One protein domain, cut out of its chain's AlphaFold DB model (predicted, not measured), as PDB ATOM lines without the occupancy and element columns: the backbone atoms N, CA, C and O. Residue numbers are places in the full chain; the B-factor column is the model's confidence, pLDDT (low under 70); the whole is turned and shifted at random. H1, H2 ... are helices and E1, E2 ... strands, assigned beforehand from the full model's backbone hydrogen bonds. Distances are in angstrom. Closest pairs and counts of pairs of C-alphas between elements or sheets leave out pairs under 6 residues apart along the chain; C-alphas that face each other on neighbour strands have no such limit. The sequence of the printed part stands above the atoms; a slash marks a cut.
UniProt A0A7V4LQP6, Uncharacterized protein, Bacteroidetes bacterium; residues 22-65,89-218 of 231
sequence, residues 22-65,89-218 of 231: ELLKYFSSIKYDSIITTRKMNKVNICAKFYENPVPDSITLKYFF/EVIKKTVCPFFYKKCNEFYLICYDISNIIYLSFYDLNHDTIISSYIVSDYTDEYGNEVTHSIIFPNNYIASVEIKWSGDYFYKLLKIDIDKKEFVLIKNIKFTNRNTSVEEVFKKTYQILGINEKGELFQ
ATOM      1  N   GLU A  22     305.718 250.217 322.752       73.81
ATOM      2  CA  GLU A  22     305.162 249.335 321.721       73.81
ATOM      3  C   GLU A  22     303.691 249.020 321.964       73.81
ATOM      4  O   GLU A  22     302.936 248.897 321.004       73.81
ATOM      5  N   LEU A  23     303.276 248.938 323.229       89.00
ATOM      6  CA  LEU A  23     301.897 248.651 323.590       89.00
ATOM      7  C   LEU A  23     300.973 249.860 323.388       89.00
ATOM      8  O   LEU A  23     299.919 249.743 322.768       89.00
ATOM      9  N   LEU A  24     301.359 251.041 323.883       90.31
ATOM     10  CA  LEU A  24     300.466 252.208 323.937       90.31
ATOM     11  C   LEU A  24     300.106 252.772 322.557       90.31
ATOM     12  O   LEU A  24     299.073 253.427 322.434       90.31
ATOM     13  N   LYS A  25     300.901 252.493 321.514       87.94
ATOM     14  CA  LYS A  25     300.615 252.938 320.137       87.94
ATOM     15  C   LYS A  25     299.302 252.380 319.570       87.94
ATOM     16  O   LYS A  25     298.775 252.939 318.614       87.94
ATOM     17  N   TYR A  26     298.785 251.301 320.157       87.38
ATOM     18  CA  TYR A  26     297.529 250.675 319.748       87.38
ATOM     19  C   TYR A  26     296.296 251.249 320.464       87.38
ATOM     20  O   TYR A  26     295.171 250.937 320.091       87.38
ATOM     21  N   PHE A  27     296.480 252.094 321.481       88.38
ATOM     22  CA  PHE A  27     295.401 252.603 322.327       88.38
ATOM     23  C   PHE A  27     295.132 254.088 322.055       88.38
ATOM     24  O   PHE A  27     296.052 254.879 321.843       88.38
ATOM     25  N   SER A  28     293.868 254.506 322.146       86.69
ATOM     26  CA  SER A  28     293.518 255.930 322.057       86.69
ATOM     27  C   SER A  28     293.814 256.663 323.368       86.69
ATOM     28  O   SER A  28     293.331 256.272 324.428       86.69
ATOM     29  N   SER A  29     294.556 257.769 323.330       87.69
ATOM     30  CA  SER A  29     294.733 258.605 324.524       87.69
ATOM     31  C   SER A  29     293.415 259.285 324.897       87.69
ATOM     32  O   SER A  29     292.832 259.990 324.075       87.69
ATOM     33  N   ILE A  30     292.993 259.168 326.156       84.69
ATOM     34  CA  ILE A  30     291.852 259.920 326.696       84.69
ATOM     35  C   ILE A  30     292.289 260.903 327.782       84.69
ATOM     36  O   ILE A  30     293.324 260.736 328.431       84.69
ATOM     37  N   LYS A  31     291.492 261.958 327.965       76.38
ATOM     38  CA  LYS A  31     291.732 263.002 328.965       76.38
ATOM     39  C   LYS A  31     291.093 262.648 330.307       76.38
ATOM     40  O   LYS A  31     290.157 261.856 330.391       76.38
ATOM     41  N   TYR A  32     291.608 263.276 331.363       68.44
ATOM     42  CA  TYR A  32     291.174 263.059 332.744       68.44
ATOM     43  C   TYR A  32     289.731 263.450 333.034       68.44
ATOM     44  O   TYR A  32     289.287 263.114 334.112       68.44
ATOM     45  N   ASP A  33     289.028 264.149 332.146       70.25
ATOM     46  CA  ASP A  33     287.656 264.647 332.307       70.25
ATOM     47  C   ASP A  33     286.586 263.719 331.701       70.25
ATOM     48  O   ASP A  33     285.390 263.955 331.863       70.25
ATOM     49  N   SER A  34     286.996 262.650 331.014       81.44
ATOM     50  CA  SER A  34     286.077 261.759 330.304       81.44
ATOM     51  C   SER A  34     285.420 260.741 331.247       81.44
ATOM     52  O   SER A  34     286.110 259.971 331.911       81.44
ATOM     53  N   ILE A  35     284.082 260.704 331.268       84.56
ATOM     54  CA  ILE A  35     283.301 259.619 331.885       84.56
ATOM     55  C   ILE A  35     283.092 258.518 330.849       84.56
ATOM     56  O   ILE A  35     282.645 258.777 329.731       84.56
ATOM     57  N   ILE A  36     283.375 257.279 331.236       86.69
ATOM     58  CA  ILE A  36     283.329 256.124 330.343       86.69
ATOM     59  C   ILE A  36     282.283 255.145 330.849       86.69
ATOM     60  O   ILE A  36     282.261 254.811 332.025       86.69
ATOM     61  N   THR A  37     281.423 254.662 329.957       86.25
ATOM     62  CA  THR A  37     280.380 253.685 330.288       86.25
ATOM     63  C   THR A  37     280.540 252.449 329.417       86.25
ATOM     64  O   THR A  37     280.325 252.508 328.205       86.25
ATOM     65  N   THR A  38     280.900 251.321 330.033       83.81
ATOM     66  CA  THR A  38     281.199 250.085 329.293       83.81
ATOM     67  C   THR A  38     279.955 249.509 328.627       83.81
ATOM     68  O   THR A  38     280.024 249.006 327.513       83.81
ATOM     69  N   ARG A  39     278.761 249.718 329.192       76.31
ATOM     70  CA  ARG A  39     277.493 249.333 328.547       76.31
ATOM     71  C   ARG A  39     277.336 249.901 327.127       76.31
ATOM     72  O   ARG A  39     276.731 249.260 326.276       76.31
ATOM     73  N   LYS A  40     277.867 251.101 326.854       68.81
ATOM     74  CA  LYS A  40     277.805 251.727 325.518       68.81
ATOM     75  C   LYS A  40     278.979 251.340 324.610       68.81
ATOM     76  O   LYS A  40     278.959 251.713 323.438       68.81
ATOM     77  N   MET A  41     279.973 250.616 325.128       68.62
ATOM     78  CA  MET A  41     281.182 250.220 324.396       68.62
ATOM     79  C   MET A  41     280.976 248.994 323.504       68.62
ATOM     80  O   MET A  41     281.626 248.906 322.471       68.62
ATOM     81  N   ASN A  42     279.986 248.145 323.808       55.09
ATOM     82  CA  ASN A  42     279.593 246.980 322.996       55.09
ATOM     83  C   ASN A  42     278.998 247.358 321.613       55.09
ATOM     84  O   ASN A  42     278.626 246.513 320.805       55.09
ATOM     85  N   LYS A  43     278.886 248.647 321.264       51.09
ATOM     86  CA  LYS A  43     278.529 248.979 319.882       51.09
ATOM     87  C   LYS A  43     279.722 248.674 318.984       51.09
ATOM     88  O   LYS A  43     280.723 249.383 319.048       51.09
ATOM     89  N   VAL A  44     279.517 247.698 318.097       47.84
ATOM     90  CA  VAL A  44     280.229 247.370 316.843       47.84
ATOM     91  C   VAL A  44     281.068 248.527 316.269       47.84
ATOM     92  O   VAL A  44     282.171 248.300 315.800       47.84
ATOM     93  N   ASN A  45     280.613 249.778 316.375       45.44
ATOM     94  CA  ASN A  45     281.317 250.983 315.929       45.44
ATOM     95  C   ASN A  45     282.626 251.350 316.663       45.44
ATOM     96  O   ASN A  45     283.466 251.996 316.039       45.44
ATOM     97  N   ILE A  46     282.819 251.020 317.950       47.22
ATOM     98  CA  ILE A  46     284.112 251.280 318.620       47.22
ATOM     99  C   ILE A  46     285.121 250.223 318.178       47.22
ATOM    100  O   ILE A  46     286.198 250.584 317.716       47.22
ATOM    101  N   CYS A  47     284.744 248.942 318.207       48.56
ATOM    102  CA  CYS A  47     285.618 247.852 317.779       48.56
ATOM    103  C   CYS A  47     285.896 247.862 316.268       48.56
ATOM    104  O   CYS A  47     287.008 247.540 315.874       48.56
ATOM    105  N   ALA A  48     284.954 248.292 315.417       51.94
ATOM    106  CA  ALA A  48     285.152 248.359 313.962       51.94
ATOM    107  C   ALA A  48     286.384 249.189 313.565       51.94
ATOM    108  O   ALA A  48     287.104 248.801 312.655       51.94
ATOM    109  N   LYS A  49     286.684 250.275 314.294       50.72
ATOM    110  CA  LYS A  49     287.899 251.077 314.070       50.72
ATOM    111  C   LYS A  49     289.192 250.389 314.521       50.72
ATOM    112  O   LYS A  49     290.263 250.772 314.066       50.72
ATOM    113  N   PHE A  50     289.112 249.413 315.423       50.62
ATOM    114  CA  PHE A  50     290.270 248.701 315.975       50.62
ATOM    115  C   PHE A  50     290.513 247.345 315.303       50.62
ATOM    116  O   PHE A  50     291.660 246.913 315.230       50.62
ATOM    117  N   TYR A  51     289.483 246.722 314.720       53.50
ATOM    118  CA  TYR A  51     289.638 245.550 313.849       53.50
ATOM    119  C   TYR A  51     290.481 245.852 312.596       53.50
ATOM    120  O   TYR A  51     291.068 244.940 312.023       53.50
ATOM    121  N   GLU A  52     290.608 247.125 312.208       57.72
ATOM    122  CA  GLU A  52     291.509 247.577 311.138       57.72
ATOM    123  C   GLU A  52     292.988 247.674 311.571       57.72
ATOM    124  O   GLU A  52     293.866 247.784 310.719       57.72
ATOM    125  N   ASN A  53     293.295 247.626 312.876       59.31
ATOM    126  CA  ASN A  53     294.662 247.729 313.401       59.31
ATOM    127  C   ASN A  53     294.879 246.799 314.615       59.31
ATOM    128  O   ASN A  53     295.043 247.278 315.745       59.31
ATOM    129  N   PRO A  54     294.850 245.469 314.406       69.56
ATOM    130  CA  PRO A  54     294.960 244.500 315.487       69.56
ATOM    131  C   PRO A  54     296.325 244.576 316.181       69.56
ATOM    132  O   PRO A  54     297.365 244.780 315.548       69.56
ATOM    133  N   VAL A  55     296.328 244.355 317.498       83.31
ATOM    134  CA  VAL A  55     297.569 244.207 318.266       83.31
ATOM    135  C   VAL A  55     298.288 242.932 317.793       83.31
ATOM    136  O   VAL A  55     297.669 241.865 317.807       83.31
ATOM    137  N   PRO A  56     299.571 242.995 317.381       87.19
ATOM    138  CA  PRO A  56     300.309 241.827 316.909       87.19
ATOM    139  C   PRO A  56     300.375 240.716 317.951       87.19
ATOM    140  O   PRO A  56     300.473 240.991 319.145       87.19
ATOM    141  N   ASP A  57     300.425 239.466 317.496       87.25
ATOM    142  CA  ASP A  57     300.412 238.291 318.373       87.25
ATOM    143  C   ASP A  57     301.567 238.284 319.377       87.25
ATOM    144  O   ASP A  57     301.354 237.960 320.537       87.25
ATOM    145  N   SER A  58     302.765 238.726 318.982       88.81
ATOM    146  CA  SER A  58     303.917 238.837 319.887       88.81
ATOM    147  C   SER A  58     303.688 239.831 321.030       88.81
ATOM    148  O   SER A  58     304.059 239.562 322.170       88.81
ATOM    149  N   ILE A  59     303.046 240.962 320.738       90.31
ATOM    150  CA  ILE A  59     302.666 241.971 321.732       90.31
ATOM    151  C   ILE A  59     301.547 241.406 322.606       90.31
ATOM    152  O   ILE A  59     301.639 241.422 323.830       90.31
ATOM    153  N   THR A  60     300.520 240.836 321.983       90.19
ATOM    154  CA  THR A  60     299.379 240.251 322.682       90.19
ATOM    155  C   THR A  60     299.815 239.186 323.692       90.19
ATOM    156  O   THR A  60     299.450 239.234 324.869       90.19
ATOM    157  N   LEU A  61     300.661 238.265 323.239       90.06
ATOM    158  CA  LEU A  61     301.211 237.169 324.018       90.06
ATOM    159  C   LEU A  61     302.059 237.677 325.194       90.06
ATOM    160  O   LEU A  61     301.882 237.216 326.322       90.06
ATOM    161  N   LYS A  62     302.921 238.673 324.951       91.50
ATOM    162  CA  LYS A  62     303.771 239.284 325.980       91.50
ATOM    163  C   LYS A  62     302.955 239.948 327.090       91.50
ATOM    164  O   LYS A  62     303.215 239.691 328.261       91.50
ATOM    165  N   TYR A  63     302.006 240.816 326.736       92.19
ATOM    166  CA  TYR A  63     301.367 241.700 327.717       92.19
ATOM    167  C   TYR A  63     300.113 241.115 328.364       92.19
ATOM    168  O   TYR A  63     299.867 241.401 329.531       92.19
ATOM    169  N   PHE A  64     299.319 240.317 327.645       92.94
ATOM    170  CA  PHE A  64     298.001 239.883 328.132       92.94
ATOM    171  C   PHE A  64     297.926 238.399 328.477       92.94
ATOM    172  O   PHE A  64     297.068 238.006 329.263       92.94
ATOM    173  N   PHE A  65     298.833 237.589 327.930       91.19
ATOM    174  CA  PHE A  65     298.862 236.146 328.161       91.19
ATOM    175  C   PHE A  65     300.148 235.667 328.840       91.19
ATOM    176  O   PHE A  65     300.338 234.469 328.980       91.19
ATOM    177  N   GLU A  89     287.445 223.401 315.889       82.31
ATOM    178  CA  GLU A  89     288.313 224.478 315.434       82.31
ATOM    179  C   GLU A  89     289.038 225.102 316.628       82.31
ATOM    180  O   GLU A  89     288.477 225.272 317.711       82.31
ATOM    181  N   VAL A  90     290.309 225.452 316.432       82.62
ATOM    182  CA  VAL A  90     291.094 226.189 317.425       82.62
ATOM    183  C   VAL A  90     291.004 227.672 317.088       82.62
ATOM    184  O   VAL A  90     291.548 228.121 316.077       82.62
ATOM    185  N   ILE A  91     290.332 228.437 317.945       83.69
ATOM    186  CA  ILE A  91     290.092 229.867 317.754       83.69
ATOM    187  C   ILE A  91     291.041 230.678 318.637       83.69
ATOM    188  O   ILE A  91     291.274 230.378 319.807       83.69
ATOM    189  N   LYS A  92     291.605 231.744 318.064       85.56
ATOM    190  CA  LYS A  92     292.501 232.675 318.755       85.56
ATOM    191  C   LYS A  92     291.711 233.760 319.484       85.56
ATOM    192  O   LYS A  92     290.873 234.433 318.882       85.56
ATOM    193  N   LYS A  93     292.049 234.024 320.746       87.19
ATOM    194  CA  LYS A  93     291.550 235.189 321.484       87.19
ATOM    195  C   LYS A  93     292.149 236.465 320.895       87.19
ATOM    196  O   LYS A  93     293.367 236.614 320.804       87.19
ATOM    197  N   THR A  94     291.288 237.389 320.485       83.12
ATOM    198  CA  THR A  94     291.698 238.681 319.914       83.12
ATOM    199  C   THR A  94     291.697 239.746 321.004       83.12
ATOM    200  O   THR A  94     290.759 239.805 321.795       83.12
ATOM    201  N   VAL A  95     292.734 240.587 321.040       87.31
ATOM    202  CA  VAL A  95     292.789 241.753 321.930       87.31
ATOM    203  C   VAL A  95     292.331 242.990 321.175       87.31
ATOM    204  O   VAL A  95     292.917 243.349 320.152       87.31
ATOM    205  N   CYS A  96     291.320 243.670 321.708       86.12
ATOM    206  CA  CYS A  96     290.825 244.933 321.182       86.12
ATOM    207  C   CYS A  96     291.214 246.082 322.131       86.12
ATOM    208  O   CYS A  96     290.634 246.214 323.209       86.12
ATOM    209  N   PRO A  97     292.214 246.909 321.786       87.94
ATOM    210  CA  PRO A  97     292.613 248.049 322.603       87.94
ATOM    211  C   PRO A  97     291.580 249.176 322.484       87.94
ATOM    212  O   PRO A  97     291.189 249.547 321.383       87.94
ATOM    213  N   PHE A  98     291.162 249.774 323.602       86.75
ATOM    214  CA  PHE A  98     290.232 250.908 323.590       86.75
ATOM    215  C   PHE A  98     290.945 252.229 323.832       86.75
ATOM    216  O   PHE A  98     291.007 253.096 322.957       86.75
ATOM    217  N   PHE A  99     291.475 252.412 325.038       88.62
ATOM    218  CA  PHE A  99     292.072 253.679 325.429       88.62
ATOM    219  C   PHE A  99     293.162 253.523 326.477       88.62
ATOM    220  O   PHE A  99     293.224 252.521 327.185       88.62
ATOM    221  N   TYR A 100     293.970 254.568 326.623       91.81
ATOM    222  CA  TYR A 100     294.832 254.742 327.778       91.81
ATOM    223  C   TYR A 100     294.636 256.110 328.438       91.81
ATOM    224  O   TYR A 100     294.369 257.120 327.780       91.81
ATOM    225  N   LYS A 101     294.826 256.148 329.757       90.38
ATOM    226  CA  LYS A 101     294.880 257.349 330.597       90.38
ATOM    227  C   LYS A 101     296.225 257.360 331.316       90.38
ATOM    228  O   LYS A 101     296.583 256.384 331.967       90.38
ATOM    229  N   LYS A 102     296.985 258.451 331.211       88.81
ATOM    230  CA  LYS A 102     298.234 258.603 331.973       88.81
ATOM    231  C   LYS A 102     297.913 258.775 333.462       88.81
ATOM    232  O   LYS A 102     296.965 259.470 333.804       88.81
ATOM    233  N   CYS A 103     298.710 258.209 334.352       85.75
ATOM    234  CA  CYS A 103     298.543 258.278 335.802       85.75
ATOM    235  C   CYS A 103     299.928 258.392 336.455       85.75
ATOM    236  O   CYS A 103     300.528 257.386 336.822       85.75
ATOM    237  N   ASN A 104     300.448 259.618 336.579       81.62
ATOM    238  CA  ASN A 104     301.828 259.886 337.006       81.62
ATOM    239  C   ASN A 104     302.853 259.144 336.123       81.62
ATOM    240  O   ASN A 104     303.013 259.501 334.951       81.62
ATOM    241  N   GLU A 105     303.522 258.132 336.678       83.12
ATOM    242  CA  GLU A 105     304.522 257.279 336.014       83.12
ATOM    243  C   GLU A 105     303.915 256.021 335.364       83.12
ATOM    244  O   GLU A 105     304.602 255.303 334.643       83.12
ATOM    245  N   PHE A 106     302.622 255.771 335.578       88.38
ATOM    246  CA  PHE A 106     301.899 254.603 335.076       88.38
ATOM    247  C   PHE A 106     300.841 255.011 334.055       88.38
ATOM    248  O   PHE A 106     300.520 256.191 333.875       88.38
ATOM    249  N   TYR A 107     300.256 254.016 333.402       92.81
ATOM    250  CA  TYR A 107     299.120 254.194 332.512       92.81
ATOM    251  C   TYR A 107     297.996 253.257 332.934       92.81
ATOM    252  O   TYR A 107     298.235 252.097 333.242       92.81
ATOM    253  N   LEU A 108     296.763 253.745 332.920       94.44
ATOM    254  CA  LEU A 108     295.589 252.886 332.910       94.44
ATOM    255  C   LEU A 108     295.247 252.589 331.457       94.44
ATOM    256  O   LEU A 108     294.913 253.514 330.719       94.44
ATOM    257  N   ILE A 109     295.340 251.329 331.053       94.25
ATOM    258  CA  ILE A 109     294.957 250.858 329.721       94.25
ATOM    259  C   ILE A 109     293.640 250.093 329.811       94.25
ATOM    260  O   ILE A 109     293.399 249.373 330.777       94.25
ATOM    261  N   CYS A 110     292.781 250.261 328.814       92.75
ATOM    262  CA  CYS A 110     291.491 249.591 328.728       92.75
ATOM    263  C   CYS A 110     291.386 248.844 327.408       92.75
ATOM    264  O   CYS A 110     291.650 249.430 326.355       92.75
ATOM    265  N   TYR A 111     291.031 247.567 327.473       90.94
ATOM    266  CA  TYR A 111     290.993 246.658 326.332       90.94
ATOM    267  C   TYR A 111     289.970 245.546 326.564       90.94
ATOM    268  O   TYR A 111     289.615 245.255 327.703       90.94
ATOM    269  N   ASP A 112     289.526 244.920 325.482       88.38
ATOM    270  CA  ASP A 112     288.663 243.741 325.485       88.38
ATOM    271  C   ASP A 112     289.437 242.490 325.049       88.38
ATOM    272  O   ASP A 112     290.272 242.560 324.143       88.38
ATOM    273  N   ILE A 113     289.164 241.363 325.709       87.88
ATOM    274  CA  ILE A 113     289.606 240.021 325.313       87.88
ATOM    275  C   ILE A 113     288.426 239.083 325.516       87.88
ATOM    276  O   ILE A 113     287.939 238.955 326.636       87.88
ATOM    277  N   SER A 114     287.992 238.398 324.456       82.44
ATOM    278  CA  SER A 114     286.915 237.398 324.541       82.44
ATOM    279  C   SER A 114     285.639 237.930 325.209       82.44
ATOM    280  O   SER A 114     285.037 237.236 326.024       82.44
ATOM    281  N   ASN A 115     285.220 239.151 324.857       80.19
ATOM    282  CA  ASN A 115     284.037 239.822 325.408       80.19
ATOM    283  C   ASN A 115     284.145 240.207 326.896       80.19
ATOM    284  O   ASN A 115     283.131 240.466 327.550       80.19
ATOM    285  N   ILE A 116     285.358 240.262 327.440       86.69
ATOM    286  CA  ILE A 116     285.633 240.784 328.773       86.69
ATOM    287  C   ILE A 116     286.477 242.047 328.628       86.69
ATOM    288  O   ILE A 116     287.598 242.014 328.113       86.69
ATOM    289  N   ILE A 117     285.958 243.167 329.134       90.38
ATOM    290  CA  ILE A 117     286.667 244.445 329.167       90.38
ATOM    291  C   ILE A 117     287.433 244.567 330.478       90.38
ATOM    292  O   ILE A 117     286.855 244.602 331.571       90.38
ATOM    293  N   TYR A 118     288.739 244.752 330.342       94.12
ATOM    294  CA  TYR A 118     289.671 244.968 331.433       94.12
ATOM    295  C   TYR A 118     290.101 246.429 331.494       94.12
ATOM    296  O   TYR A 118     290.329 247.078 330.474       94.12
ATOM    297  N   LEU A 119     290.272 246.927 332.713       95.94
ATOM    298  CA  LEU A 119     291.031 248.131 333.010       95.94
ATOM    299  C   LEU A 119     292.270 247.713 333.797       95.94
ATOM    300  O   LEU A 119     292.147 247.105 334.859       95.94
ATOM    301  N   SER A 120     293.453 248.043 333.290       96.88
ATOM    302  CA  SER A 120     294.713 247.528 333.824       96.88
ATOM    303  C   SER A 120     295.740 248.628 334.032       96.88
ATOM    304  O   SER A 120     295.821 249.572 333.247       96.88
ATOM    305  N   PHE A 121     296.560 248.486 335.069       95.88
ATOM    306  CA  PHE A 121     297.750 249.304 335.255       95.88
ATOM    307  C   PHE A 121     298.892 248.765 334.397       95.88
ATOM    308  O   PHE A 121     299.313 247.622 334.553       95.88
ATOM    309  N   TYR A 122     299.412 249.615 333.522       94.69
ATOM    310  CA  TYR A 122     300.599 249.384 332.717       94.69
ATOM    311  C   TYR A 122     301.764 250.214 333.263       94.69
ATOM    312  O   TYR A 122     301.674 251.442 333.384       94.69
ATOM    313  N   ASP A 123     302.848 249.523 333.604       91.06
ATOM    314  CA  ASP A 123     304.115 250.112 334.014       91.06
ATOM    315  C   ASP A 123     305.007 250.308 332.801       91.06
ATOM    316  O   ASP A 123     305.440 249.339 332.180       91.06
ATOM    317  N   LEU A 124     305.300 251.565 332.477       87.12
ATOM    318  CA  LEU A 124     306.174 251.854 331.356       87.12
ATOM    319  C   LEU A 124     307.642 251.518 331.657       87.12
ATOM    320  O   LEU A 124     308.365 251.107 330.757       87.12
ATOM    321  N   ASN A 125     308.085 251.680 332.905       87.00
ATOM    322  CA  ASN A 125     309.485 251.474 333.276       87.00
ATOM    323  C   ASN A 125     309.848 249.986 333.290       87.00
ATOM    324  O   ASN A 125     310.966 249.619 332.934       87.00
ATOM    325  N   HIS A 126     308.902 249.141 333.701       88.38
ATOM    326  CA  HIS A 126     309.063 247.685 333.729       88.38
ATOM    327  C   HIS A 126     308.453 246.984 332.509       88.38
ATOM    328  O   HIS A 126     308.576 245.769 332.392       88.38
ATOM    329  N   ASP A 127     307.806 247.739 331.618       88.50
ATOM    330  CA  ASP A 127     307.204 247.257 330.375       88.50
ATOM    331  C   ASP A 127     306.258 246.057 330.589       88.50
ATOM    332  O   ASP A 127     306.340 245.030 329.912       88.50
ATOM    333  N   THR A 128     305.364 246.178 331.577       90.25
ATOM    334  CA  THR A 128     304.478 245.088 332.020       90.25
ATOM    335  C   THR A 128     303.123 245.591 332.504       90.25
ATOM    336  O   THR A 128     302.984 246.713 332.996       90.25
ATOM    337  N   ILE A 129     302.110 244.728 332.416       94.12
ATOM    338  CA  ILE A 129     300.847 244.912 333.132       94.12
ATOM    339  C   ILE A 129     301.049 244.468 334.586       94.12
ATOM    340  O   ILE A 129     301.614 243.408 334.842       94.12
ATOM    341  N   ILE A 130     300.628 245.305 335.534       92.62
ATOM    342  CA  ILE A 130     300.806 245.079 336.977       92.62
ATOM    343  C   ILE A 130     299.565 244.424 337.579       92.62
ATOM    344  O   ILE A 130     299.656 243.475 338.354       92.62
ATOM    345  N   SER A 131     298.400 244.983 337.270       93.75
ATOM    346  CA  SER A 131     297.125 244.571 337.839       93.75
ATOM    347  C   SER A 131     296.001 244.910 336.873       93.75
ATOM    348  O   SER A 131     296.104 245.851 336.081       93.75
ATOM    349  N   SER A 132     294.925 244.138 336.955       95.38
ATOM    350  CA  SER A 132     293.778 244.232 336.059       95.38
ATOM    351  C   SER A 132     292.487 244.107 336.849       95.38
ATOM    352  O   SER A 132     292.411 243.358 337.823       95.38
ATOM    353  N   TYR A 133     291.462 244.823 336.405       96.06
ATOM    354  CA  TYR A 133     290.108 244.727 336.927       96.06
ATOM    355  C   TYR A 133     289.117 244.568 335.779       96.06
ATOM    356  O   TYR A 133     289.186 245.294 334.787       96.06
ATOM    357  N   ILE A 134     288.187 243.625 335.926       93.56
ATOM    358  CA  ILE A 134     287.105 243.409 334.965       93.56
ATOM    359  C   ILE A 134     286.081 244.529 335.156       93.56
ATOM    360  O   ILE A 134     285.377 244.587 336.161       93.56
ATOM    361  N   VAL A 135     286.024 245.447 334.193       92.38
ATOM    362  CA  VAL A 135     285.062 246.561 334.184       92.38
ATOM    363  C   VAL A 135     283.819 246.235 333.365       92.38
ATOM    364  O   VAL A 135     282.789 246.900 333.514       92.38
ATOM    365  N   SER A 136     283.891 245.226 332.503       89.31
ATOM    366  CA  SER A 136     282.726 244.687 331.820       89.31
ATOM    367  C   SER A 136     282.930 243.223 331.505       89.31
ATOM    368  O   SER A 136     284.029 242.836 331.127       89.31
ATOM    369  N   ASP A 137     281.859 242.455 331.590       87.19
ATOM    370  CA  ASP A 137     281.820 241.073 331.138       87.19
ATOM    371  C   ASP A 137     280.530 240.889 330.334       87.19
ATOM    372  O   ASP A 137     279.457 241.304 330.790       87.19
ATOM    373  N   TYR A 138     280.664 240.409 329.098       76.69
ATOM    374  CA  TYR A 138     279.550 240.046 328.224       76.69
ATOM    375  C   TYR A 138     279.561 238.552 327.883       76.69
ATOM    376  O   TYR A 138     278.887 238.167 326.931       76.69
ATOM    377  N   THR A 139     280.342 237.732 328.599       69.12
ATOM    378  CA  THR A 139     280.299 236.274 328.459       69.12
ATOM    379  C   THR A 139     278.934 235.793 328.932       69.12
ATOM    380  O   THR A 139     278.563 235.873 330.100       69.12
ATOM    381  N   ASP A 140     278.080 235.462 327.977       55.84
ATOM    382  CA  ASP A 140     277.786 234.079 327.619       55.84
ATOM    383  C   ASP A 140     276.921 233.994 326.323       55.84
ATOM    384  O   ASP A 140     276.697 234.965 325.599       55.84
ATOM    385  N   GLU A 141     276.381 232.797 326.083       43.75
ATOM    386  CA  GLU A 141     275.518 232.428 324.955       43.75
ATOM    387  C   GLU A 141     274.042 232.221 325.404       43.75
ATOM    388  O   GLU A 141     273.182 231.856 324.602       43.75
ATOM    389  N   TYR A 142     273.730 232.519 326.685       55.81
ATOM    390  CA  TYR A 142     272.387 232.559 327.306       55.81
ATOM    391  C   TYR A 142     272.138 233.777 328.269       55.81
ATOM    392  O   TYR A 142     271.167 233.789 329.031       55.81
ATOM    393  N   GLY A 143     272.949 234.838 328.216       43.81
ATOM    394  CA  GLY A 143     272.968 236.104 329.000       43.81
ATOM    395  C   GLY A 143     274.039 236.501 330.084       43.81
ATOM    396  O   GLY A 143     274.450 237.660 330.095       43.81
ATOM    397  N   ASN A 144     274.334 235.708 331.123       57.38
ATOM    398  CA  ASN A 144     274.303 236.230 332.498       57.38
ATOM    399  C   ASN A 144     275.527 235.992 333.417       57.38
ATOM    400  O   ASN A 144     275.398 235.380 334.481       57.38
ATOM    401  N   GLU A 145     276.641 236.666 333.140       56.34
ATOM    402  CA  GLU A 145     277.216 237.619 334.105       56.34
ATOM    403  C   GLU A 145     277.393 238.966 333.407       56.34
ATOM    404  O   GLU A 145     278.390 239.232 332.749       56.34
ATOM    405  N   VAL A 146     276.396 239.839 333.552       77.19
ATOM    406  CA  VAL A 146     276.445 241.172 332.949       77.19
ATOM    407  C   VAL A 146     277.079 242.111 333.960       77.19
ATOM    408  O   VAL A 146     276.392 242.701 334.799       77.19
ATOM    409  N   THR A 147     278.401 242.234 333.894       87.00
ATOM    410  CA  THR A 147     279.091 243.339 334.557       87.00
ATOM    411  C   THR A 147     279.116 244.519 333.602       87.00
ATOM    412  O   THR A 147     279.608 244.399 332.481       87.00
ATOM    413  N   HIS A 148     278.634 245.686 334.032       88.56
ATOM    414  CA  HIS A 148     279.026 246.937 333.384       88.56
ATOM    415  C   HIS A 148     279.424 247.987 334.402       88.56
ATOM    416  O   HIS A 148     278.887 248.064 335.506       88.56
ATOM    417  N   SER A 149     280.323 248.859 333.965       91.88
ATOM    418  CA  SER A 149     280.894 249.901 334.792       91.88
ATOM    419  C   SER A 149     280.723 251.288 334.188       91.88
ATOM    420  O   SER A 149     280.639 251.483 332.969       91.88
ATOM    421  N   ILE A 150     280.719 252.268 335.082       91.94
ATOM    422  CA  ILE A 150     280.945 253.679 334.817       91.94
ATOM    423  C   ILE A 150     282.301 254.017 335.440       91.94
ATOM    424  O   ILE A 150     282.470 253.920 336.656       91.94
ATOM    425  N   ILE A 151     283.274 254.377 334.607       92.00
ATOM    426  CA  ILE A 151     284.616 254.782 335.029       92.00
ATOM    427  C   ILE A 151     284.647 256.308 335.034       92.00
ATOM    428  O   ILE A 151     284.390 256.949 334.010       92.00
ATOM    429  N   PHE A 152     284.950 256.878 336.195       90.19
ATOM    430  CA  PHE A 152     284.903 258.312 336.424       90.19
ATOM    431  C   PHE A 152     286.283 258.978 336.318       90.19
ATOM    432  O   PHE A 152     287.320 258.367 336.612       90.19
ATOM    433  N   PRO A 153     286.310 260.274 335.958       85.94
ATOM    434  CA  PRO A 153     287.528 261.078 335.882       85.94
ATOM    435  C   PRO A 153     288.320 261.114 337.199       85.94
ATOM    436  O   PRO A 153     289.554 261.058 337.190       85.94
ATOM    437  N   ASN A 154     287.602 261.126 338.326       86.69
ATOM    438  CA  ASN A 154     288.113 261.204 339.696       86.69
ATOM    439  C   ASN A 154     288.624 259.860 340.262       86.69
ATOM    440  O   ASN A 154     288.753 259.723 341.477       86.69
ATOM    441  N   ASN A 155     288.936 258.891 339.394       89.75
ATOM    442  CA  ASN A 155     289.493 257.581 339.750       89.75
ATOM    443  C   ASN A 155     288.541 256.699 340.578       89.75
ATOM    444  O   ASN A 155     288.993 255.905 341.399       89.75
ATOM    445  N   TYR A 156     287.233 256.800 340.344       92.50
ATOM    446  CA  TYR A 156     286.249 255.841 340.850       92.50
ATOM    447  C   TYR A 156     285.660 254.993 339.725       92.50
ATOM    448  O   TYR A 156     285.581 255.418 338.572       92.50
ATOM    449  N   ILE A 157     285.217 253.792 340.080       94.56
ATOM    450  CA  ILE A 157     284.475 252.886 339.208       94.56
ATOM    451  C   ILE A 157     283.184 252.526 339.928       94.56
ATOM    452  O   ILE A 157     283.219 251.960 341.020       94.56
ATOM    453  N   ALA A 158     282.046 252.847 339.326       94.56
ATOM    454  CA  ALA A 158     280.767 252.291 339.740       94.56
ATOM    455  C   ALA A 158     280.448 251.107 338.836       94.56
ATOM    456  O   ALA A 158     280.324 251.289 337.630       94.56
ATOM    457  N   SER A 159     280.322 249.918 339.406       93.50
ATOM    458  CA  SER A 159     280.034 248.686 338.684       93.50
ATOM    459  C   SER A 159     278.710 248.098 339.152       93.50
ATOM    460  O   SER A 159     278.354 248.182 340.330       93.50
ATOM    461  N   VAL A 160     277.974 247.526 338.210       91.00
ATOM    462  CA  VAL A 160     276.803 246.699 338.470       91.00
ATOM    463  C   VAL A 160     277.098 245.335 337.886       91.00
ATOM    464  O   VAL A 160     277.343 245.222 336.686       91.00
ATOM    465  N   GLU A 161     277.042 244.326 338.739       89.06
ATOM    466  CA  GLU A 161     277.213 242.926 338.379       89.06
ATOM    467  C   GLU A 161     275.888 242.206 338.587       89.06
ATOM    468  O   GLU A 161     275.311 242.248 339.678       89.06
ATOM    469  N   ILE A 162     275.393 241.578 337.525       84.88
ATOM    470  CA  ILE A 162     274.123 240.856 337.519       84.88
ATOM    471  C   ILE A 162     274.434 239.370 337.425       84.88
ATOM    472  O   ILE A 162     274.952 238.907 336.410       84.88
ATOM    473  N   LYS A 163     274.112 238.623 338.482       81.75
ATOM    474  CA  LYS A 163     274.300 237.173 338.517       81.75
ATOM    475  C   LYS A 163     273.108 236.458 337.896       81.75
ATOM    476  O   LYS A 163     271.976 236.932 337.966       81.75
ATOM    477  N   TRP A 164     273.331 235.244 337.398       73.12
ATOM    478  CA  TRP A 164     272.262 234.357 336.924       73.12
ATOM    479  C   TRP A 164     271.217 234.017 338.003       73.12
ATOM    480  O   TRP A 164     270.039 233.802 337.707       73.12
ATOM    481  N   SER A 165     271.608 234.071 339.286       72.62
ATOM    482  CA  SER A 165     270.675 234.005 340.417       72.62
ATOM    483  C   SER A 165     269.700 235.190 340.466       72.62
ATOM    484  O   SER A 165     268.819 235.205 341.327       72.62
ATOM    485  N   GLY A 166     269.815 236.152 339.547       74.62
ATOM    486  CA  GLY A 166     269.045 237.384 339.475       74.62
ATOM    487  C   GLY A 166     269.326 238.352 340.624       74.62
ATOM    488  O   GLY A 166     268.622 239.352 340.769       74.62
ATOM    489  N   ASP A 167     270.356 238.057 341.416       83.31
ATOM    490  CA  ASP A 167     270.950 238.992 342.355       83.31
ATOM    491  C   ASP A 167     271.759 240.029 341.582       83.31
ATOM    492  O   ASP A 167     272.427 239.717 340.591       83.31
ATOM    493  N   TYR A 168     271.736 241.264 342.067       86.50
ATOM    494  CA  TYR A 168     272.552 242.340 341.524       86.50
ATOM    495  C   TYR A 168     273.394 242.976 342.624       86.50
ATOM    496  O   TYR A 168     272.933 243.226 343.744       86.50
ATOM    497  N   PHE A 169     274.650 243.234 342.274       89.44
ATOM    498  CA  PHE A 169     275.663 243.797 343.150       89.44
ATOM    499  C   PHE A 169     276.073 245.160 342.614       89.44
ATOM    500  O   PHE A 169     276.635 245.269 341.526       89.44
ATOM    501  N   TYR A 170     275.815 246.201 343.397       91.94
ATOM    502  CA  TYR A 170     276.327 247.536 343.128       91.94
ATOM    503  C   TYR A 170     277.649 247.703 343.859       91.94
ATOM    504  O   TYR A 170     277.689 247.717 345.093       91.94
ATOM    505  N   LYS A 171     278.725 247.865 343.097       94.12
ATOM    506  CA  LYS A 171     280.079 248.030 343.612       94.12
ATOM    507  C   LYS A 171     280.576 249.439 343.327       94.12
ATOM    508  O   LYS A 171     280.488 249.918 342.201       94.12
ATOM    509  N   LEU A 172     281.127 250.097 344.339       94.38
ATOM    510  CA  LEU A 172     281.935 251.300 344.161       94.38
ATOM    511  C   LEU A 172     283.379 250.939 344.467       94.38
ATOM    512  O   LEU A 172     283.674 250.481 345.570       94.38
ATOM    513  N   LEU A 173     284.268 251.167 343.510       94.88
ATOM    514  CA  LEU A 173     285.700 250.974 343.662       94.88
ATOM    515  C   LEU A 173     286.427 252.305 343.517       94.88
ATOM    516  O   LEU A 173     286.018 253.164 342.737       94.88
ATOM    517  N   LYS A 174     287.530 252.451 344.244       93.44
ATOM    518  CA  LYS A 174     288.519 253.508 344.054       93.44
ATOM    519  C   LYS A 174     289.730 252.908 343.350       93.44
ATOM    520  O   LYS A 174     290.254 251.886 343.779       93.44
ATOM    521  N   ILE A 175     290.182 253.563 342.292       93.56
ATOM    522  CA  ILE A 175     291.448 253.259 341.637       93.56
ATOM    523  C   ILE A 175     292.543 253.961 342.449       93.56
ATOM    524  O   ILE A 175     292.677 255.188 342.403       93.56
ATOM    525  N   ASP A 176     293.287 253.194 343.241       93.06
ATOM    526  CA  ASP A 176     294.425 253.700 344.004       93.06
ATOM    527  C   ASP A 176     295.655 253.709 343.092       93.06
ATOM    528  O   ASP A 176     296.270 252.678 342.821       93.06
ATOM    529  N   ILE A 177     295.964 254.890 342.554       90.62
ATOM    530  CA  ILE A 177     297.055 255.082 341.591       90.62
ATOM    531  C   ILE A 177     298.423 254.831 342.229       90.62
ATOM    532  O   ILE A 177     299.306 254.294 341.564       90.62
ATOM    533  N   ASP A 178     298.592 255.192 343.501       89.75
ATOM    534  CA  ASP A 178     299.881 255.095 344.185       89.75
ATOM    535  C   ASP A 178     300.220 253.631 344.485       89.75
ATOM    536  O   ASP A 178     301.358 253.191 344.308       89.75
ATOM    537  N   LYS A 179     299.206 252.853 344.879       91.94
ATOM    538  CA  LYS A 179     299.342 251.420 345.161       91.94
ATOM    539  C   LYS A 179     299.098 250.510 343.959       91.94
ATOM    540  O   LYS A 179     299.390 249.321 344.049       91.94
ATOM    541  N   LYS A 180     298.613 251.053 342.838       92.44
ATOM    542  CA  LYS A 180     298.300 250.322 341.594       92.44
ATOM    543  C   LYS A 180     297.245 249.231 341.809       92.44
ATOM    544  O   LYS A 180     297.351 248.124 341.278       92.44
ATOM    545  N   GLU A 181     296.227 249.540 342.604       94.69
ATOM    546  CA  GLU A 181     295.185 248.590 342.997       94.69
ATOM    547  C   GLU A 181     293.772 249.157 342.811       94.69
ATOM    548  O   GLU A 181     293.550 250.368 342.735       94.69
ATOM    549  N   PHE A 182     292.799 248.250 342.750       95.31
ATOM    550  CA  PHE A 182     291.377 248.567 342.677       95.31
ATOM    551  C   PHE A 182     290.739 248.244 344.026       95.31
ATOM    552  O   PHE A 182     290.500 247.085 344.360       95.31
ATOM    553  N   VAL A 183     290.481 249.277 344.824       94.75
ATOM    554  CA  VAL A 183     289.995 249.131 346.198       94.75
ATOM    555  C   VAL A 183     288.476 249.161 346.211       94.75
ATOM    556  O   VAL A 183     287.871 250.173 345.860       94.75
ATOM    557  N   LEU A 184     287.844 248.080 346.661       93.69
ATOM    558  CA  LEU A 184     286.400 248.044 346.884       93.69
ATOM    559  C   LEU A 184     286.025 248.941 348.074       93.69
ATOM    560  O   LEU A 184     286.430 248.693 349.207       93.69
ATOM    561  N   ILE A 185     285.236 249.979 347.807       92.00
ATOM    562  CA  ILE A 185     284.762 250.948 348.803       92.00
ATOM    563  C   ILE A 185     283.373 250.574 349.309       92.00
ATOM    564  O   ILE A 185     283.089 250.700 350.497       92.00
ATOM    565  N   LYS A 186     282.500 250.125 348.404       90.50
ATOM    566  CA  LYS A 186     281.110 249.790 348.716       90.50
ATOM    567  C   LYS A 186     280.678 248.574 347.915       90.50
ATOM    568  O   LYS A 186     281.002 248.490 346.735       90.50
ATOM    569  N   ASN A 187     279.919 247.681 348.539       92.12
ATOM    570  CA  ASN A 187     279.296 246.542 347.875       92.12
ATOM    571  C   ASN A 187     277.893 246.333 348.449       92.12
ATOM    572  O   ASN A 187     277.745 245.972 349.617       92.12
ATOM    573  N   ILE A 188     276.871 246.614 347.646       89.88
ATOM    574  CA  ILE A 188     275.471 246.475 348.045       89.88
ATOM    575  C   ILE A 188     274.844 245.377 347.205       89.88
ATOM    576  O   ILE A 188     274.778 245.490 345.980       89.88
ATOM    577  N   LYS A 189     274.348 244.349 347.889       89.50
ATOM    578  CA  LYS A 189     273.605 243.247 347.290       89.50
ATOM    579  C   LYS A 189     272.109 243.512 347.405       89.50
ATOM    580  O   LYS A 189     271.627 243.929 348.458       89.50
ATOM    581  N   PHE A 190     271.388 243.184 346.344       85.06
ATOM    582  CA  PHE A 190     269.935 243.086 346.347       85.06
ATOM    583  C   PHE A 190     269.511 241.720 345.811       85.06
ATOM    584  O   PHE A 190     270.030 241.251 344.796       85.06
ATOM    585  N   THR A 191     268.548 241.112 346.495       79.19
ATOM    586  CA  THR A 191     268.024 239.768 346.227       79.19
ATOM    587  C   THR A 191     266.551 239.854 345.828       79.19
ATOM    588  O   THR A 191     265.686 239.548 346.642       79.19
ATOM    589  N   ASN A 192     266.213 240.334 344.623       65.19
ATOM    590  CA  ASN A 192     264.856 240.149 344.079       65.19
ATOM    591  C   ASN A 192     264.742 240.486 342.583       65.19
ATOM    592  O   ASN A 192     265.134 241.570 342.142       65.19
ATOM    593  N   ARG A 193     264.136 239.569 341.821       63.81
ATOM    594  CA  ARG A 193     264.082 239.524 340.354       63.81
ATOM    595  C   ARG A 193     262.776 240.090 339.811       63.81
ATOM    596  O   ARG A 193     261.840 239.332 339.625       63.81
ATOM    597  N   ASN A 194     262.708 241.392 339.546       62.12
ATOM    598  CA  ASN A 194     261.693 241.975 338.645       62.12
ATOM    599  C   ASN A 194     262.064 243.391 338.170       62.12
ATOM    600  O   ASN A 194     261.205 244.180 337.798       62.12
ATOM    601  N   THR A 195     263.350 243.751 338.215       68.44
ATOM    602  CA  THR A 195     263.829 245.054 337.735       68.44
ATOM    603  C   THR A 195     264.577 244.841 336.430       68.44
ATOM    604  O   THR A 195     265.440 243.968 336.348       68.44
ATOM    605  N   SER A 196     264.243 245.618 335.400       75.62
ATOM    606  CA  SER A 196     264.948 245.529 334.119       75.62
ATOM    607  C   SER A 196     266.423 245.914 334.289       75.62
ATOM    608  O   SER A 196     266.746 246.802 335.081       75.62
ATOM    609  N   VAL A 197     267.329 245.314 333.506       74.00
ATOM    610  CA  VAL A 197     268.765 245.677 333.503       74.00
ATOM    611  C   VAL A 197     268.945 247.193 333.354       74.00
ATOM    612  O   VAL A 197     269.793 247.802 334.001       74.00
ATOM    613  N   GLU A 198     268.105 247.844 332.544       77.19
ATOM    614  CA  GLU A 198     268.156 249.292 332.373       77.19
ATOM    615  C   GLU A 198     267.867 250.074 333.660       77.19
ATOM    616  O   GLU A 198     268.591 251.025 333.966       77.19
ATOM    617  N   GLU A 199     266.848 249.682 334.417       79.44
ATOM    618  CA  GLU A 199     266.518 250.310 335.696       79.44
ATOM    619  C   GLU A 199     267.582 250.046 336.760       79.44
ATOM    620  O   GLU A 199     267.896 250.960 337.525       79.44
ATOM    621  N   VAL A 200     268.170 248.843 336.781       79.50
ATOM    622  CA  VAL A 200     269.299 248.517 337.665       79.50
ATOM    623  C   VAL A 200     270.431 249.522 337.420       79.50
ATOM    624  O   VAL A 200     270.854 250.230 338.333       79.50
ATOM    625  N   PHE A 201     270.836 249.721 336.164       79.25
ATOM    626  CA  PHE A 201     271.880 250.694 335.836       79.25
ATOM    627  C   PHE A 201     271.513 252.143 336.176       79.25
ATOM    628  O   PHE A 201     272.367 252.875 336.682       79.25
ATOM    629  N   LYS A 202     270.267 252.577 335.944       83.69
ATOM    630  CA  LYS A 202     269.821 253.944 336.283       83.69
ATOM    631  C   LYS A 202     269.919 254.234 337.783       83.69
ATOM    632  O   LYS A 202     270.256 255.353 338.164       83.69
ATOM    633  N   LYS A 203     269.680 253.230 338.631       86.25
ATOM    634  CA  LYS A 203     269.726 253.365 340.095       86.25
ATOM    635  C   LYS A 203     271.146 253.376 340.679       86.25
ATOM    636  O   LYS A 203     271.293 253.672 341.863       86.25
ATOM    637  N   THR A 204     272.186 253.129 339.873       88.75
ATOM    638  CA  THR A 204     273.594 253.052 340.319       88.75
ATOM    639  C   THR A 204     274.018 254.252 341.164       88.75
ATOM    640  O   THR A 204     274.510 254.071 342.276       88.75
ATOM    641  N   TYR A 205     273.777 255.474 340.675       88.94
ATOM    642  CA  TYR A 205     274.144 256.710 341.378       88.94
ATOM    643  C   TYR A 205     273.482 256.806 342.754       88.94
ATOM    644  O   TYR A 205     274.147 257.025 343.766       88.94
ATOM    645  N   GLN A 206     272.172 256.562 342.802       88.50
ATOM    646  CA  GLN A 206     271.380 256.633 344.027       88.50
ATOM    647  C   GLN A 206     271.807 255.570 345.048       88.50
ATOM    648  O   GLN A 206     272.009 255.885 346.218       88.50
ATOM    649  N   ILE A 207     271.955 254.316 344.618       87.62
ATOM    650  CA  ILE A 207     272.266 253.183 345.499       87.62
ATOM    651  C   ILE A 207     273.686 253.293 346.056       87.62
ATOM    652  O   ILE A 207     273.922 253.118 347.260       87.62
ATOM    653  N   LEU A 208     274.650 253.630 345.199       89.44
ATOM    654  CA  LEU A 208     276.024 253.842 345.635       89.44
ATOM    655  C   LEU A 208     276.176 255.143 346.429       89.44
ATOM    656  O   LEU A 208     277.084 255.227 347.255       89.44
ATOM    657  N   GLY A 209     275.234 256.078 346.301       88.00
ATOM    658  CA  GLY A 209     275.270 257.368 346.982       88.00
ATOM    659  C   GLY A 209     276.343 258.273 346.389       88.00
ATOM    660  O   GLY A 209     277.098 258.886 347.139       88.00
ATOM    661  N   ILE A 210     276.431 258.307 345.057       87.88
ATOM    662  CA  ILE A 210     277.398 259.098 344.291       87.88
ATOM    663  C   ILE A 210     276.689 260.091 343.362       87.88
ATOM    664  O   ILE A 210     275.591 259.821 342.871       87.88
ATOM    665  N   ASN A 211     277.328 261.228 343.088       87.56
ATOM    666  CA  ASN A 211     276.860 262.208 342.108       87.56
ATOM    667  C   ASN A 211     277.294 261.848 340.671       87.56
ATOM    668  O   ASN A 211     277.998 260.866 340.442       87.56
ATOM    669  N   GLU A 212     276.915 262.672 339.690       83.69
ATOM    670  CA  GLU A 212     277.250 262.474 338.266       83.69
ATOM    671  C   GLU A 212     278.758 262.488 337.962       83.69
ATOM    672  O   GLU A 212     279.185 262.007 336.915       83.69
ATOM    673  N   LYS A 213     279.579 263.007 338.882       82.94
ATOM    674  CA  LYS A 213     281.045 262.989 338.794       82.94
ATOM    675  C   LYS A 213     281.667 261.769 339.478       82.94
ATOM    676  O   LYS A 213     282.886 261.626 339.439       82.94
ATOM    677  N   GLY A 214     280.859 260.907 340.099       78.81
ATOM    678  CA  GLY A 214     281.311 259.743 340.862       78.81
ATOM    679  C   GLY A 214     281.761 260.071 342.287       78.81
ATOM    680  O   GLY A 214     282.439 259.261 342.912       78.81
ATOM    681  N   GLU A 215     281.449 261.261 342.806       84.50
ATOM    682  CA  GLU A 215     281.808 261.676 344.166       84.50
ATOM    683  C   GLU A 215     280.729 261.226 345.155       84.50
ATOM    684  O   GLU A 215     279.538 261.378 344.886       84.50
ATOM    685  N   LEU A 216     281.140 260.694 346.307       81.50
ATOM    686  CA  LEU A 216     280.223 260.264 347.362       81.50
ATOM    687  C   LEU A 216     279.481 261.453 347.990       81.50
ATOM    688  O   LEU A 216     280.101 262.449 348.358       81.50
ATOM    689  N   PHE A 217     278.167 261.318 348.200       79.25
ATOM    690  CA  PHE A 217     277.369 262.317 348.923       79.25
ATOM    691  C   PHE A 217     277.764 262.430 350.404       79.25
ATOM    692  O   PHE A 217     277.588 263.486 351.007       79.25
ATOM    693  N   GLN A 218     278.296 261.351 350.988       66.56
ATOM    694  CA  GLN A 218     278.867 261.302 352.336       66.56
ATOM    695  C   GLN A 218     280.055 260.320 352.355       66.56
ATOM    696  O   GLN A 218     279.980 259.283 351.689       66.56
TER     697      GLN A 218
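This is residues 22 to 65 and 89 to 218 of the 231 residues of an uncharacterized protein of Bacteroidetes bacterium (UniProt A0A7V4LQP6). Picture two strongly twisted sheets of four strands, E2 to E5 and then E6 to E9, only partly face to face and joined where the end of E5 comes beside E6. The first stretch of the printed part runs past one edge of each, pairing briefly with E2 and then with E6; short helices H1 and H2 are at the first sheet, H3 and H4 at the second, and E1 lies far out, apart from the other named elements. The printed part has 174 residues, with four named helices and nine named strands in the order H1, H2, E1 to E9, H3, H4; both sheets are antiparallel, ordered E2 E3 E4 E5 and E6 E7 E8 E9, and the class is mixed, helices and strands. The whole is compact, with a radius of gyration of the C-alphas of 16.4 A and spans of 46 by 43 by 24 A.

Start at C-alpha 22, at (305.162, 249.335, 321.721); residues 22 to 43 hold no named element. H1 is residues 44 to 51, and H2 is residues 57 to 64. Beyond the cut, find C-alpha 89 at (288.313, 224.478, 315.434), where strand E1, residues 89 to 92, begins. It runs on into E2, residues 95 to 103, across a break of 2 residues at 19 degrees; E2 is 22.3 A long and bends by 60 degrees at residue 98. E3 is residues 106 to 113 and E4 residues 116 to 123, each 21.4 A long. E5, residues 128 to 137, is 23.0 A long and bends by 66 degrees at residue 131. E6 is residues 145 to 151, E7 residues 156 to 163, and E8 residues 168 to 176, 24.8 A long. E9, residues 181 to 190, is 26.1 A long and bends by 54 degrees at residue 185. H3 is residues 197 to 202; H4, residues 204 to 208, ends at C-alpha 208, (276.024, 253.842, 345.635).

E2 E3 E4 E5 and E6 E7 E8 E9 are two meanders, each strand the antiparallel neighbour of the one before, and each successive pair is a hairpin. Look for N 101 and O 108 between E2 and E3, 2.8 A; N 109 and O 120 between E3 and E4, 2.9 A; and N 119 and O 133 between E4 and E5, 2.9 A. In the second sheet, look for N 150 and O 158 between E6 and E7, 2.8 A; N 159 and O 171 between E7 and E8, 2.8 A; and N 170 and O 188 between E8 and E9, 2.9 A. The sheets form a sandwich, two sheets face to face, with the facing parts 11.8 A centre to centre and their best planes 21 degrees apart. The closest C-alphas of E5 and E6 are those of Ser 136 and His 148, 4.6 A; those of E5 and E9 are Ser 131 and Glu 181, 6.8 A. Residues 28 to 29 pair with residues 99 to 100 of E2, parallel, and residues 36 to 37 with residues 150 to 151 of E6, antiparallel. H1 only grazes the first sheet with residues 46 to 51; its closest C-alphas to E2 are those of Phe 50 and Cys 96, 6.5 A. H2 is on that sheet too, with the C-alphas of Tyr 63 and Thr 128 of E5 closest, 6.3 A. H3 only grazes the second sheet with residues 197 to 201. H4 is on it at a height over the sheet of 8.4 A, only just over E8, with 3 of its 5 C-alphas falling there; C-alphas 172 and 208 are the closest of E8 and H4, 6.6 A. H3 and H4 meet only through their link. Every O i to N i+4 pair is within hydrogen-bond range in H2, H3 and H4; in H1, 2 of 4 are.

The two C-alphas farthest apart are those of Glu 89 and Gln 218, 53.0 A. Residues 66 to 88 are cut out, and C-alphas 65 and 89 are 20.2 A apart across the cut. Of the links that are printed whole, E5 to E6 and E9 to H3 are short and the others tight. The mean pLDDT of the printed part is 82.7; it is under 70 at residue 32, residues 40 to 54, residues 139 to 145, residues 192 to 195 and residue 218.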